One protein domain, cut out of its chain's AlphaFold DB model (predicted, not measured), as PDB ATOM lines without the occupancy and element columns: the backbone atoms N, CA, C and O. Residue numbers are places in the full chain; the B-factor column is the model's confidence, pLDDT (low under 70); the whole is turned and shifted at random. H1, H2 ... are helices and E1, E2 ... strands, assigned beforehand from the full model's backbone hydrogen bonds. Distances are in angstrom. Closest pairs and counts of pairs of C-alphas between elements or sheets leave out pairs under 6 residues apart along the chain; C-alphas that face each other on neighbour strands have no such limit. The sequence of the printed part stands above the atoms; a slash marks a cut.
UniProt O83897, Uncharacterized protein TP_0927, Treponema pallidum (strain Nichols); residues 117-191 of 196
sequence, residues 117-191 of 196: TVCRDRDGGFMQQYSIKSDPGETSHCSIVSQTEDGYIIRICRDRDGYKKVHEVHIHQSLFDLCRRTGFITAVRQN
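This is residues 117 to 191 of the 196 residues of the protein "Uncharacterized protein TP_0927" of Treponema pallidum (strain Nichols) (UniProt O83897). A strongly twisted sheet of five strands curls round one short helix, H1, near one end of the long strands E3 and E4. The 75 printed residues include E1, E2, E3, E4, H1 and E5 in that order; the sheet, E4 E3 E2 E1 E5, is all antiparallel. The class is mostly strand, and the whole is compact, radius of gyration of the C-alphas 12.2 A, spanning 36 by 31 by 25 A.

E1, residues 129 to 132, and E2, residues 139 to 147, form a hairpin, with N 130 and O 142 2.8 A apart. E3, residues 151 to 160, forms a hairpin with E2 (N 141 and O 157, 2.9 A). E4, residues 163 to 172, forms one with E3 (N 152 and O 171, 2.8 A), completing a meander, each strand the antiparallel neighbour of the one before. H1, residues 173 to 181, is on the sheet; its closest C-alphas with E3 are Gln 173 and Gly 151, 4.2 A. Every O i to N i+4 pair in H1 is within hydrogen-bond range. E5, residues 185 to 187, is antiparallel to E1 (N 131 and O 186, 2.8 A).

E1 begins at C-alpha 129 (66.304, 127.141, 141.493). E2 measures 24.4 A, E3 27.6 A, E4 27.7 A. E5 ends at C-alpha 187 (71.779, 125.374, 143.947).

The printed part has no cut and no long link. Confidence is under 70 at residues 117 to 127 and 190 to 191.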
ATOM      1  N   THR A 117      65.615 136.897 139.135       49.95
ATOM      2  CA  THR A 117      64.151 136.958 139.081       49.95
ATOM      3  C   THR A 117      63.652 135.521 139.200       49.95
ATOM      4  O   THR A 117      63.998 134.673 138.377       49.95
ATOM      5  N   VAL A 118      62.921 135.224 140.273       48.12
ATOM      6  CA  VAL A 118      62.390 133.886 140.539       48.12
ATOM      7  C   VAL A 118      61.491 133.507 139.366       48.12
ATOM      8  O   VAL A 118      60.504 134.190 139.088       48.12
ATOM      9  N   CYS A 119      61.849 132.452 138.639       43.98
ATOM     10  CA  CYS A 119      60.962 131.894 137.630       43.98
ATOM     11  C   CYS A 119      59.818 131.224 138.375       43.98
ATOM     12  O   CYS A 119      60.001 130.141 138.924       43.98
ATOM     13  N   ARG A 120      58.665 131.887 138.440       49.08
ATOM     14  CA  ARG A 120      57.452 131.248 138.940       49.08
ATOM     15  C   ARG A 120      56.990 130.225 137.909       49.08
ATOM     16  O   ARG A 120      56.999 130.502 136.703       49.08
ATOM     17  N   ASP A 121      56.640 129.043 138.390       51.84
ATOM     18  CA  ASP A 121      55.918 128.075 137.581       51.84
ATOM     19  C   ASP A 121      54.513 128.608 137.230       51.84
ATOM     20  O   ASP A 121      54.059 129.586 137.837       51.84
ATOM     21  N   ARG A 122      53.819 127.991 136.264       54.35
ATOM     22  CA  ARG A 122      52.424 128.354 135.929       54.35
ATOM     23  C   ARG A 122      51.495 128.207 137.135       54.35
ATOM     24  O   ARG A 122      50.578 129.009 137.274       54.35
ATOM     25  N   ASP A 123      51.805 127.265 138.022       56.81
ATOM     26  CA  ASP A 123      51.025 126.966 139.225       56.81
ATOM     27  C   ASP A 123      51.500 127.739 140.470       56.81
ATOM     28  O   ASP A 123      50.995 127.532 141.571       56.81
ATOM     29  N   GLY A 124      52.495 128.627 140.337       54.18
ATOM     30  CA  GLY A 124      53.014 129.414 141.463       54.18
ATOM     31  C   GLY A 124      53.806 128.613 142.508       54.18
ATOM     32  O   GLY A 124      54.215 129.184 143.518       54.18
ATOM     33  N   GLY A 125      54.064 127.323 142.268       54.60
ATOM     34  CA  GLY A 125      54.883 126.479 143.135       54.60
ATOM     35  C   GLY A 125      56.358 126.900 143.169       54.60
ATOM     36  O   GLY A 125      56.936 127.328 142.163       54.60
ATOM     37  N   PHE A 126      56.991 126.766 144.339       53.99
ATOM     38  CA  PHE A 126      58.424 127.004 144.513       53.99
ATOM     39  C   PHE A 126      59.228 125.853 143.906       53.99
ATOM     40  O   PHE A 126      59.430 124.812 144.527       53.99
ATOM     41  N   MET A 127      59.723 126.042 142.686       67.45
ATOM     42  CA  MET A 127      60.674 125.109 142.083       67.45
ATOM     43  C   MET A 127      62.090 125.377 142.593       67.45
ATOM     44  O   MET A 127      62.517 126.533 142.693       67.45
ATOM     45  N   GLN A 128      62.847 124.312 142.872       78.28
ATOM     46  CA  GLN A 128      64.255 124.428 143.245       78.28
ATOM     47  C   GLN A 128      65.021 125.144 142.124       78.28
ATOM     48  O   GLN A 128      65.107 124.655 140.993       78.28
ATOM     49  N   GLN A 129      65.580 126.311 142.447       84.06
ATOM     50  CA  GLN A 129      66.304 127.141 141.493       84.06
ATOM     51  C   GLN A 129      67.804 126.852 141.552       84.06
ATOM     52  O   GLN A 129      68.403 126.721 142.624       84.06
ATOM     53  N   TYR A 130      68.420 126.796 140.379       90.36
ATOM     54  CA  TYR A 130      69.851 126.621 140.218       90.36
ATOM     55  C   TYR A 130      70.438 127.721 139.330       90.36
ATOM     56  O   TYR A 130      69.829 128.160 138.354       90.36
ATOM     57  N   SER A 131      71.644 128.161 139.664       88.82
ATOM     58  CA  SER A 131      72.445 129.093 138.879       88.82
ATOM     59  C   SER A 131      73.332 128.316 137.912       88.82
ATOM     60  O   SER A 131      73.947 127.326 138.310       88.82
ATOM     61  N   ILE A 132      73.401 128.754 136.655       90.35
ATOM     62  CA  ILE A 132      74.255 128.159 135.624       90.35
ATOM     63  C   ILE A 132      75.469 129.062 135.426       90.35
ATOM     64  O   ILE A 132      75.337 130.243 135.087       90.35
ATOM     65  N   LYS A 133      76.665 128.485 135.556       88.03
ATOM     66  CA  LYS A 133      77.922 129.183 135.285       88.03
ATOM     67  C   LYS A 133      77.922 129.724 133.851       88.03
ATOM     68  O   LYS A 133      77.889 128.962 132.883       88.03
ATOM     69  N   SER A 134      77.943 131.044 133.738       84.36
ATOM     70  CA  SER A 134      77.873 131.806 132.489       84.36
ATOM     71  C   SER A 134      79.075 132.743 132.373       84.36
ATOM     72  O   SER A 134      79.823 132.933 133.336       84.36
ATOM     73  N   ASP A 135      79.303 133.248 131.165       82.61
ATOM     74  CA  ASP A 135      80.372 134.201 130.883       82.61
ATOM     75  C   ASP A 135      79.995 135.595 131.452       82.61
ATOM     76  O   ASP A 135      78.807 135.879 131.630       82.61
ATOM     77  N   PRO A 136      80.962 136.467 131.807       80.82
ATOM     78  CA  PRO A 136      80.663 137.765 132.418       80.82
ATOM     79  C   PRO A 136      79.736 138.610 131.530       80.82
ATOM     80  O   PRO A 136      80.047 138.843 130.367       80.82
ATOM     81  N   GLY A 137      78.614 139.076 132.084       79.58
ATOM     82  CA  GLY A 137      77.597 139.847 131.353       79.58
ATOM     83  C   GLY A 137      76.394 139.025 130.881       79.58
ATOM     84  O   GLY A 137      75.349 139.599 130.594       79.58
ATOM     85  N   GLU A 138      76.488 137.695 130.890       82.53
ATOM     86  CA  GLU A 138      75.337 136.811 130.712       82.53
ATOM     87  C   GLU A 138      74.904 136.262 132.075       82.53
ATOM     88  O   GLU A 138      75.737 135.879 132.898       82.53
ATOM     89  N   THR A 139      73.593 136.187 132.324       83.93
ATOM     90  CA  THR A 139      73.078 135.484 133.508       83.93
ATOM     91  C   THR A 139      72.160 134.356 133.079       83.93
ATOM     92  O   THR A 139      71.185 134.540 132.354       83.93
ATOM     93  N   SER A 140      72.503 133.141 133.497       88.21
ATOM     94  CA  SER A 140      71.744 131.935 133.174       88.21
ATOM     95  C   SER A 140      71.332 131.220 134.454       88.21
ATOM     96  O   SER A 140      72.149 131.001 135.345       88.21
ATOM     97  N   HIS A 141      70.071 130.823 134.539       89.20
ATOM     98  CA  HIS A 141      69.540 130.031 135.645       89.20
ATOM     99  C   HIS A 141      68.610 128.946 135.111       89.20
ATOM    100  O   HIS A 141      68.140 129.017 133.974       89.20
ATOM    101  N   CYS A 142      68.361 127.923 135.919       90.09
ATOM    102  CA  CYS A 142      67.373 126.906 135.602       90.09
ATOM    103  C   CYS A 142      66.542 126.490 136.811       90.09
ATOM    104  O   CYS A 142      67.025 126.509 137.944       90.09
ATOM    105  N   SER A 143      65.308 126.075 136.548       88.77
ATOM    106  CA  SER A 143      64.417 125.420 137.506       88.77
ATOM    107  C   SER A 143      64.081 124.009 137.025       88.77
ATOM    108  O   SER A 143      64.025 123.753 135.821       88.77
ATOM    109  N   ILE A 144      63.896 123.077 137.960       89.45
ATOM    110  CA  ILE A 144      63.401 121.731 137.645       89.45
ATOM    111  C   ILE A 144      61.882 121.817 137.523       89.45
ATOM    112  O   ILE A 144      61.230 122.176 138.496       89.45
ATOM    113  N   VAL A 145      61.354 121.501 136.341       87.87
ATOM    114  CA  VAL A 145      59.915 121.490 136.046       87.87
ATOM    115  C   VAL A 145      59.300 120.171 136.489       87.87
ATOM    116  O   VAL A 145      58.303 120.149 137.199       87.87
ATOM    117  N   SER A 146      59.915 119.058 136.094       85.32
ATOM    118  CA  SER A 146      59.459 117.725 136.475       85.32
ATOM    119  C   SER A 146      60.601 116.715 136.466       85.32
ATOM    120  O   SER A 146      61.656 116.928 135.858       85.32
ATOM    121  N   GLN A 147      60.395 115.609 137.173       86.74
ATOM    122  CA  GLN A 147      61.290 114.459 137.168       86.74
ATOM    123  C   GLN A 147      60.656 113.332 136.348       86.74
ATOM    124  O   GLN A 147      59.461 113.071 136.445       86.74
ATOM    125  N   THR A 148      61.478 112.681 135.538       87.76
ATOM    126  CA  THR A 148      61.149 111.515 134.706       87.76
ATOM    127  C   THR A 148      62.032 110.341 135.132       87.76
ATOM    128  O   THR A 148      63.020 110.550 135.837       87.76
ATOM    129  N   GLU A 149      61.724 109.124 134.688       89.98
ATOM    130  CA  GLU A 149      62.534 107.933 135.001       89.98
ATOM    131  C   GLU A 149      63.987 108.072 134.506       89.98
ATOM    132  O   GLU A 149      64.928 107.727 135.218       89.98
ATOM    133  N   ASP A 150      64.186 108.690 133.337       88.18
ATOM    134  CA  ASP A 150      65.510 108.853 132.721       88.18
ATOM    135  C   ASP A 150      66.278 110.110 133.185       88.18
ATOM    136  O   ASP A 150      67.488 110.261 132.947       88.18
ATOM    137  N   GLY A 151      65.607 111.066 133.836       91.00
ATOM    138  CA  GLY A 151      66.210 112.360 134.157       91.00
ATOM    139  C   GLY A 151      65.231 113.453 134.568       91.00
ATOM    140  O   GLY A 151      64.178 113.192 135.136       91.00
ATOM    141  N   TYR A 152      65.581 114.703 134.280       89.68
ATOM    142  CA  TYR A 152      64.823 115.884 134.689       89.68
ATOM    143  C   TYR A 152      64.399 116.700 133.473       89.68
ATOM    144  O   TYR A 152      65.172 116.882 132.535       89.68
ATOM    145  N   ILE A 153      63.194 117.256 133.509       88.17
ATOM    146  CA  ILE A 153      62.795 118.339 132.612       88.17
ATOM    147  C   ILE A 153      63.133 119.640 133.328       88.17
ATOM    148  O   ILE A 153      62.609 119.924 134.404       88.17
ATOM    149  N   ILE A 154      64.048 120.416 132.753       89.55
ATOM    150  CA  ILE A 154      64.503 121.687 133.316       89.55
ATOM    151  C   ILE A 154      64.109 122.848 132.410       89.55
ATOM    152  O   ILE A 154      64.196 122.762 131.186       89.55
ATOM    153  N   ARG A 155      63.732 123.969 133.019       89.18
ATOM    154  CA  ARG A 155      63.485 125.234 132.331       89.18
ATOM    155  C   ARG A 155      64.701 126.124 132.506       89.18
ATOM    156  O   ARG A 155      65.039 126.504 133.620       89.18
ATOM    157  N   ILE A 156      65.389 126.415 131.411       88.96
ATOM    158  CA  ILE A 156      66.584 127.254 131.358       88.96
ATOM    159  C   ILE A 156      66.168 128.655 130.924       88.96
ATOM    160  O   ILE A 156      65.626 128.837 129.834       88.96
ATOM    161  N   CYS A 157      66.500 129.641 131.746       88.23
ATOM    162  CA  CYS A 157      66.301 131.052 131.468       88.23
ATOM    163  C   CYS A 157      67.665 131.722 131.306       88.23
ATOM    164  O   CYS A 157      68.507 131.668 132.207       88.23
ATOM    165  N   ARG A 158      67.890 132.341 130.146       86.65
ATOM    166  CA  ARG A 158      69.086 133.134 129.856       86.65
ATOM    167  C   ARG A 158      68.685 134.576 129.635       86.65
ATOM    168  O   ARG A 158      67.850 134.848 128.774       86.65
ATOM    169  N   ASP A 159      69.287 135.462 130.405       84.87
ATOM    170  CA  ASP A 159      69.181 136.900 130.215       84.87
ATOM    171  C   ASP A 159      70.437 137.389 129.497       84.87
ATOM    172  O   ASP A 159      71.566 137.131 129.945       84.87
ATOM    173  N   ARG A 160      70.224 138.034 128.352       82.92
ATOM    174  CA  ARG A 160      71.275 138.633 127.540       82.92
ATOM    175  C   ARG A 160      70.735 139.881 126.855       82.92
ATOM    176  O   ARG A 160      69.713 139.816 126.175       82.92
ATOM    177  N   ASP A 161      71.448 140.994 127.011       81.77
ATOM    178  CA  ASP A 161      71.173 142.262 126.323       81.77
ATOM    179  C   ASP A 161      69.721 142.769 126.500       81.77
ATOM    180  O   ASP A 161      69.143 143.366 125.597       81.77
ATOM    181  N   GLY A 162      69.099 142.510 127.662       79.76
ATOM    182  CA  GLY A 162      67.715 142.918 127.949       79.76
ATOM    183  C   GLY A 162      66.638 142.013 127.338       79.76
ATOM    184  O   GLY A 162      65.447 142.331 127.409       79.76
ATOM    185  N   TYR A 163      67.039 140.875 126.773       78.21
ATOM    186  CA  TYR A 163      66.145 139.830 126.298       78.21
ATOM    187  C   TYR A 163      66.256 138.589 127.174       78.21
ATOM    188  O   TYR A 163      67.347 138.087 127.458       78.21
ATOM    189  N   LYS A 164      65.096 138.035 127.531       84.04
ATOM    190  CA  LYS A 164      65.010 136.746 128.215       84.04
ATOM    191  C   LYS A 164      64.653 135.653 127.218       84.04
ATOM    192  O   LYS A 164      63.591 135.683 126.594       84.04
ATOM    193  N   LYS A 165      65.551 134.676 127.101       84.71
ATOM    194  CA  LYS A 165      65.347 133.416 126.381       84.71
ATOM    195  C   LYS A 165      64.995 132.327 127.373       84.71
ATOM    196  O   LYS A 165      65.767 132.065 128.296       84.71
ATOM    197  N   VAL A 166      63.850 131.688 127.171       86.81
ATOM    198  CA  VAL A 166      63.376 130.606 128.031       86.81
ATOM    199  C   VAL A 166      63.202 129.344 127.200       86.81
ATOM    200  O   VAL A 166      62.500 129.362 126.193       86.81
ATOM    201  N   HIS A 167      63.836 128.256 127.629       85.46
ATOM    202  CA  HIS A 167      63.752 126.958 126.964       85.46
ATOM    203  C   HIS A 167      63.514 125.854 127.985       85.46
ATOM    204  O   HIS A 167      64.183 125.811 129.014       85.46
ATOM    205  N   GLU A 168      62.618 124.929 127.675       89.07
ATOM    206  CA  GLU A 168      62.444 123.690 128.430       89.07
ATOM    207  C   GLU A 168      63.209 122.570 127.726       89.07
ATOM    208  O   GLU A 168      63.121 122.414 126.506       89.07
ATOM    209  N   VAL A 169      64.033 121.841 128.478       88.13
ATOM    210  CA  VAL A 169      64.937 120.816 127.949       88.13
ATOM    211  C   VAL A 169      64.955 119.621 128.896       88.13
ATOM    212  O   VAL A 169      65.028 119.785 130.112       88.13
ATOM    213  N   HIS A 170      64.940 118.413 128.336       90.70
ATOM    214  CA  HIS A 170      65.185 117.187 129.092       90.70
ATOM    215  C   HIS A 170      66.690 116.957 129.275       90.70
ATOM    216  O   HIS A 170      67.469 117.027 128.322       90.70
ATOM    217  N   ILE A 171      67.108 116.709 130.514       90.31
ATOM    218  CA  ILE A 171      68.486 116.411 130.890       90.31
ATOM    219  C   ILE A 171      68.535 115.076 131.627       90.31
ATOM    220  O   ILE A 171      67.873 114.884 132.643       90.31
ATOM    221  N   HIS A 172      69.371 114.156 131.148       92.29
ATOM    222  CA  HIS A 172      69.604 112.886 131.834       92.29
ATOM    223  C   HIS A 172      70.124 113.113 133.258       92.29
ATOM    224  O   HIS A 172      70.971 113.989 133.476       92.29
ATOM    225  N   GLN A 173      69.709 112.261 134.199       90.80
ATOM    226  CA  GLN A 173      70.141 112.341 135.601       90.80
ATOM    227  C   GLN A 173      71.674 112.388 135.736       90.80
ATOM    228  O   GLN A 173      72.217 113.283 136.380       90.80
ATOM    229  N   SER A 174      72.385 111.516 135.009       92.05
ATOM    230  CA  SER A 174      73.856 111.472 135.010       92.05
ATOM    231  C   SER A 174      74.516 112.784 134.565       92.05
ATOM    232  O   SER A 174      75.580 113.149 135.068       92.05
ATOM    233  N   LEU A 175      73.904 113.509 133.623       91.33
ATOM    234  CA  LEU A 175      74.420 114.794 133.154       91.33
ATOM    235  C   LEU A 175      74.093 115.912 134.146       91.33
ATOM    236  O   LEU A 175      74.938 116.775 134.374       91.33
ATOM    237  N   PHE A 176      72.905 115.883 134.752       91.19
ATOM    238  CA  PHE A 176      72.532 116.822 135.804       91.19
ATOM    239  C   PHE A 176      73.489 116.720 137.003       91.19
ATOM    240  O   PHE A 176      74.070 117.726 137.421       91.19
ATOM    241  N   ASP A 177      73.754 115.501 137.475       91.23
ATOM    242  CA  ASP A 177      74.700 115.249 138.564       91.23
ATOM    243  C   ASP A 177      76.129 115.648 138.202       91.23
ATOM    244  O   ASP A 177      76.829 116.246 139.024       91.23
ATOM    245  N   LEU A 178      76.566 115.383 136.968       92.63
ATOM    246  CA  LEU A 178      77.873 115.828 136.488       92.63
ATOM    247  C   LEU A 178      77.983 117.358 136.516       92.63
ATOM    248  O   LEU A 178      78.971 117.892 137.023       92.63
ATOM    249  N   CYS A 179      76.974 118.066 136.007       91.74
ATOM    250  CA  CYS A 179      76.927 119.527 136.000       91.74
ATOM    251  C   CYS A 179      76.927 120.110 137.420       91.74
ATOM    252  O   CYS A 179      77.583 121.123 137.668       91.74
ATOM    253  N   ARG A 180      76.244 119.451 138.363       91.17
ATOM    254  CA  ARG A 180      76.261 119.823 139.782       91.17
ATOM    255  C   ARG A 180      77.641 119.600 140.407       91.17
ATOM    256  O   ARG A 180      78.183 120.503 141.033       91.17
ATOM    257  N   ARG A 181      78.245 118.428 140.185       92.39
ATOM    258  CA  ARG A 181      79.570 118.057 140.723       92.39
ATOM    259  C   ARG A 181      80.703 118.947 140.219       92.39
ATOM    260  O   ARG A 181      81.623 119.252 140.964       92.39
ATOM    261  N   THR A 182      80.648 119.342 138.953       92.53
ATOM    262  CA  THR A 182      81.665 120.191 138.307       92.53
ATOM    263  C   THR A 182      81.474 121.686 138.588       92.53
ATOM    264  O   THR A 182      82.304 122.494 138.172       92.53
ATOM    265  N   GLY A 183      80.390 122.072 139.272       89.59
ATOM    266  CA  GLY A 183      80.066 123.471 139.549       89.59
ATOM    267  C   GLY A 183      79.568 124.251 138.328       89.59
ATOM    268  O   GLY A 183      79.572 125.479 138.345       89.59
ATOM    269  N   PHE A 184      79.141 123.568 137.257       88.35
ATOM    270  CA  PHE A 184      78.418 124.219 136.157       88.35
ATOM    271  C   PHE A 184      77.022 124.667 136.589       88.35
ATOM    272  O   PHE A 184      76.522 125.664 136.072       88.35
ATOM    273  N   ILE A 185      76.409 123.929 137.514       91.07
ATOM    274  CA  ILE A 185      75.113 124.244 138.104       91.07
ATOM    275  C   ILE A 185      75.281 124.300 139.624       91.07
ATOM    276  O   ILE A 185      75.832 123.380 140.226       91.07
ATOM    277  N   THR A 186      74.805 125.370 140.255       90.06
ATOM    278  CA  THR A 186      74.869 125.558 141.712       90.06
ATOM    279  C   THR A 186      73.478 125.836 142.255       90.06
ATOM    280  O   THR A 186      72.767 126.679 141.716       90.06
ATOM    281  N   ALA A 187      73.071 125.133 143.313       86.72
ATOM    282  CA  ALA A 187      71.779 125.374 143.947       86.72
ATOM    283  C   ALA A 187      71.739 126.795 144.523       86.72
ATOM    284  O   ALA A 187      72.613 127.183 145.300       86.72
ATOM    285  N   VAL A 188      70.726 127.566 144.136       83.93
ATOM    286  CA  VAL A 188      70.452 128.862 144.750       83.93
ATOM    287  C   VAL A 188      69.678 128.558 146.021       83.93
ATOM    288  O   VAL A 188      68.573 128.021 145.957       83.93
ATOM    289  N   ARG A 189      70.268 128.850 147.184       70.28
ATOM    290  CA  ARG A 189      69.512 128.830 148.438       70.28
ATOM    291  C   ARG A 189      68.441 129.903 148.309       70.28
ATOM    292  O   ARG A 189      68.767 131.087 148.260       70.28
ATOM    293  N   GLN A 190      67.183 129.490 148.180       60.15
ATOM    294  CA  GLN A 190      66.083 130.412 148.402       60.15
ATOM    295  C   GLN A 190      66.211 130.826 149.860       60.15
ATOM    296  O   GLN A 190      66.253 129.972 150.740       60.15
ATOM    297  N   ASN A 191      66.413 132.117 150.095       46.96
ATOM    298  CA  ASN A 191      66.494 132.656 151.439       46.96
ATOM    299  C   ASN A 191      65.085 132.582 152.039       46.96
ATOM    300  O   ASN A 191      64.322 133.538 151.950       46.96
TER     301      ASN A 191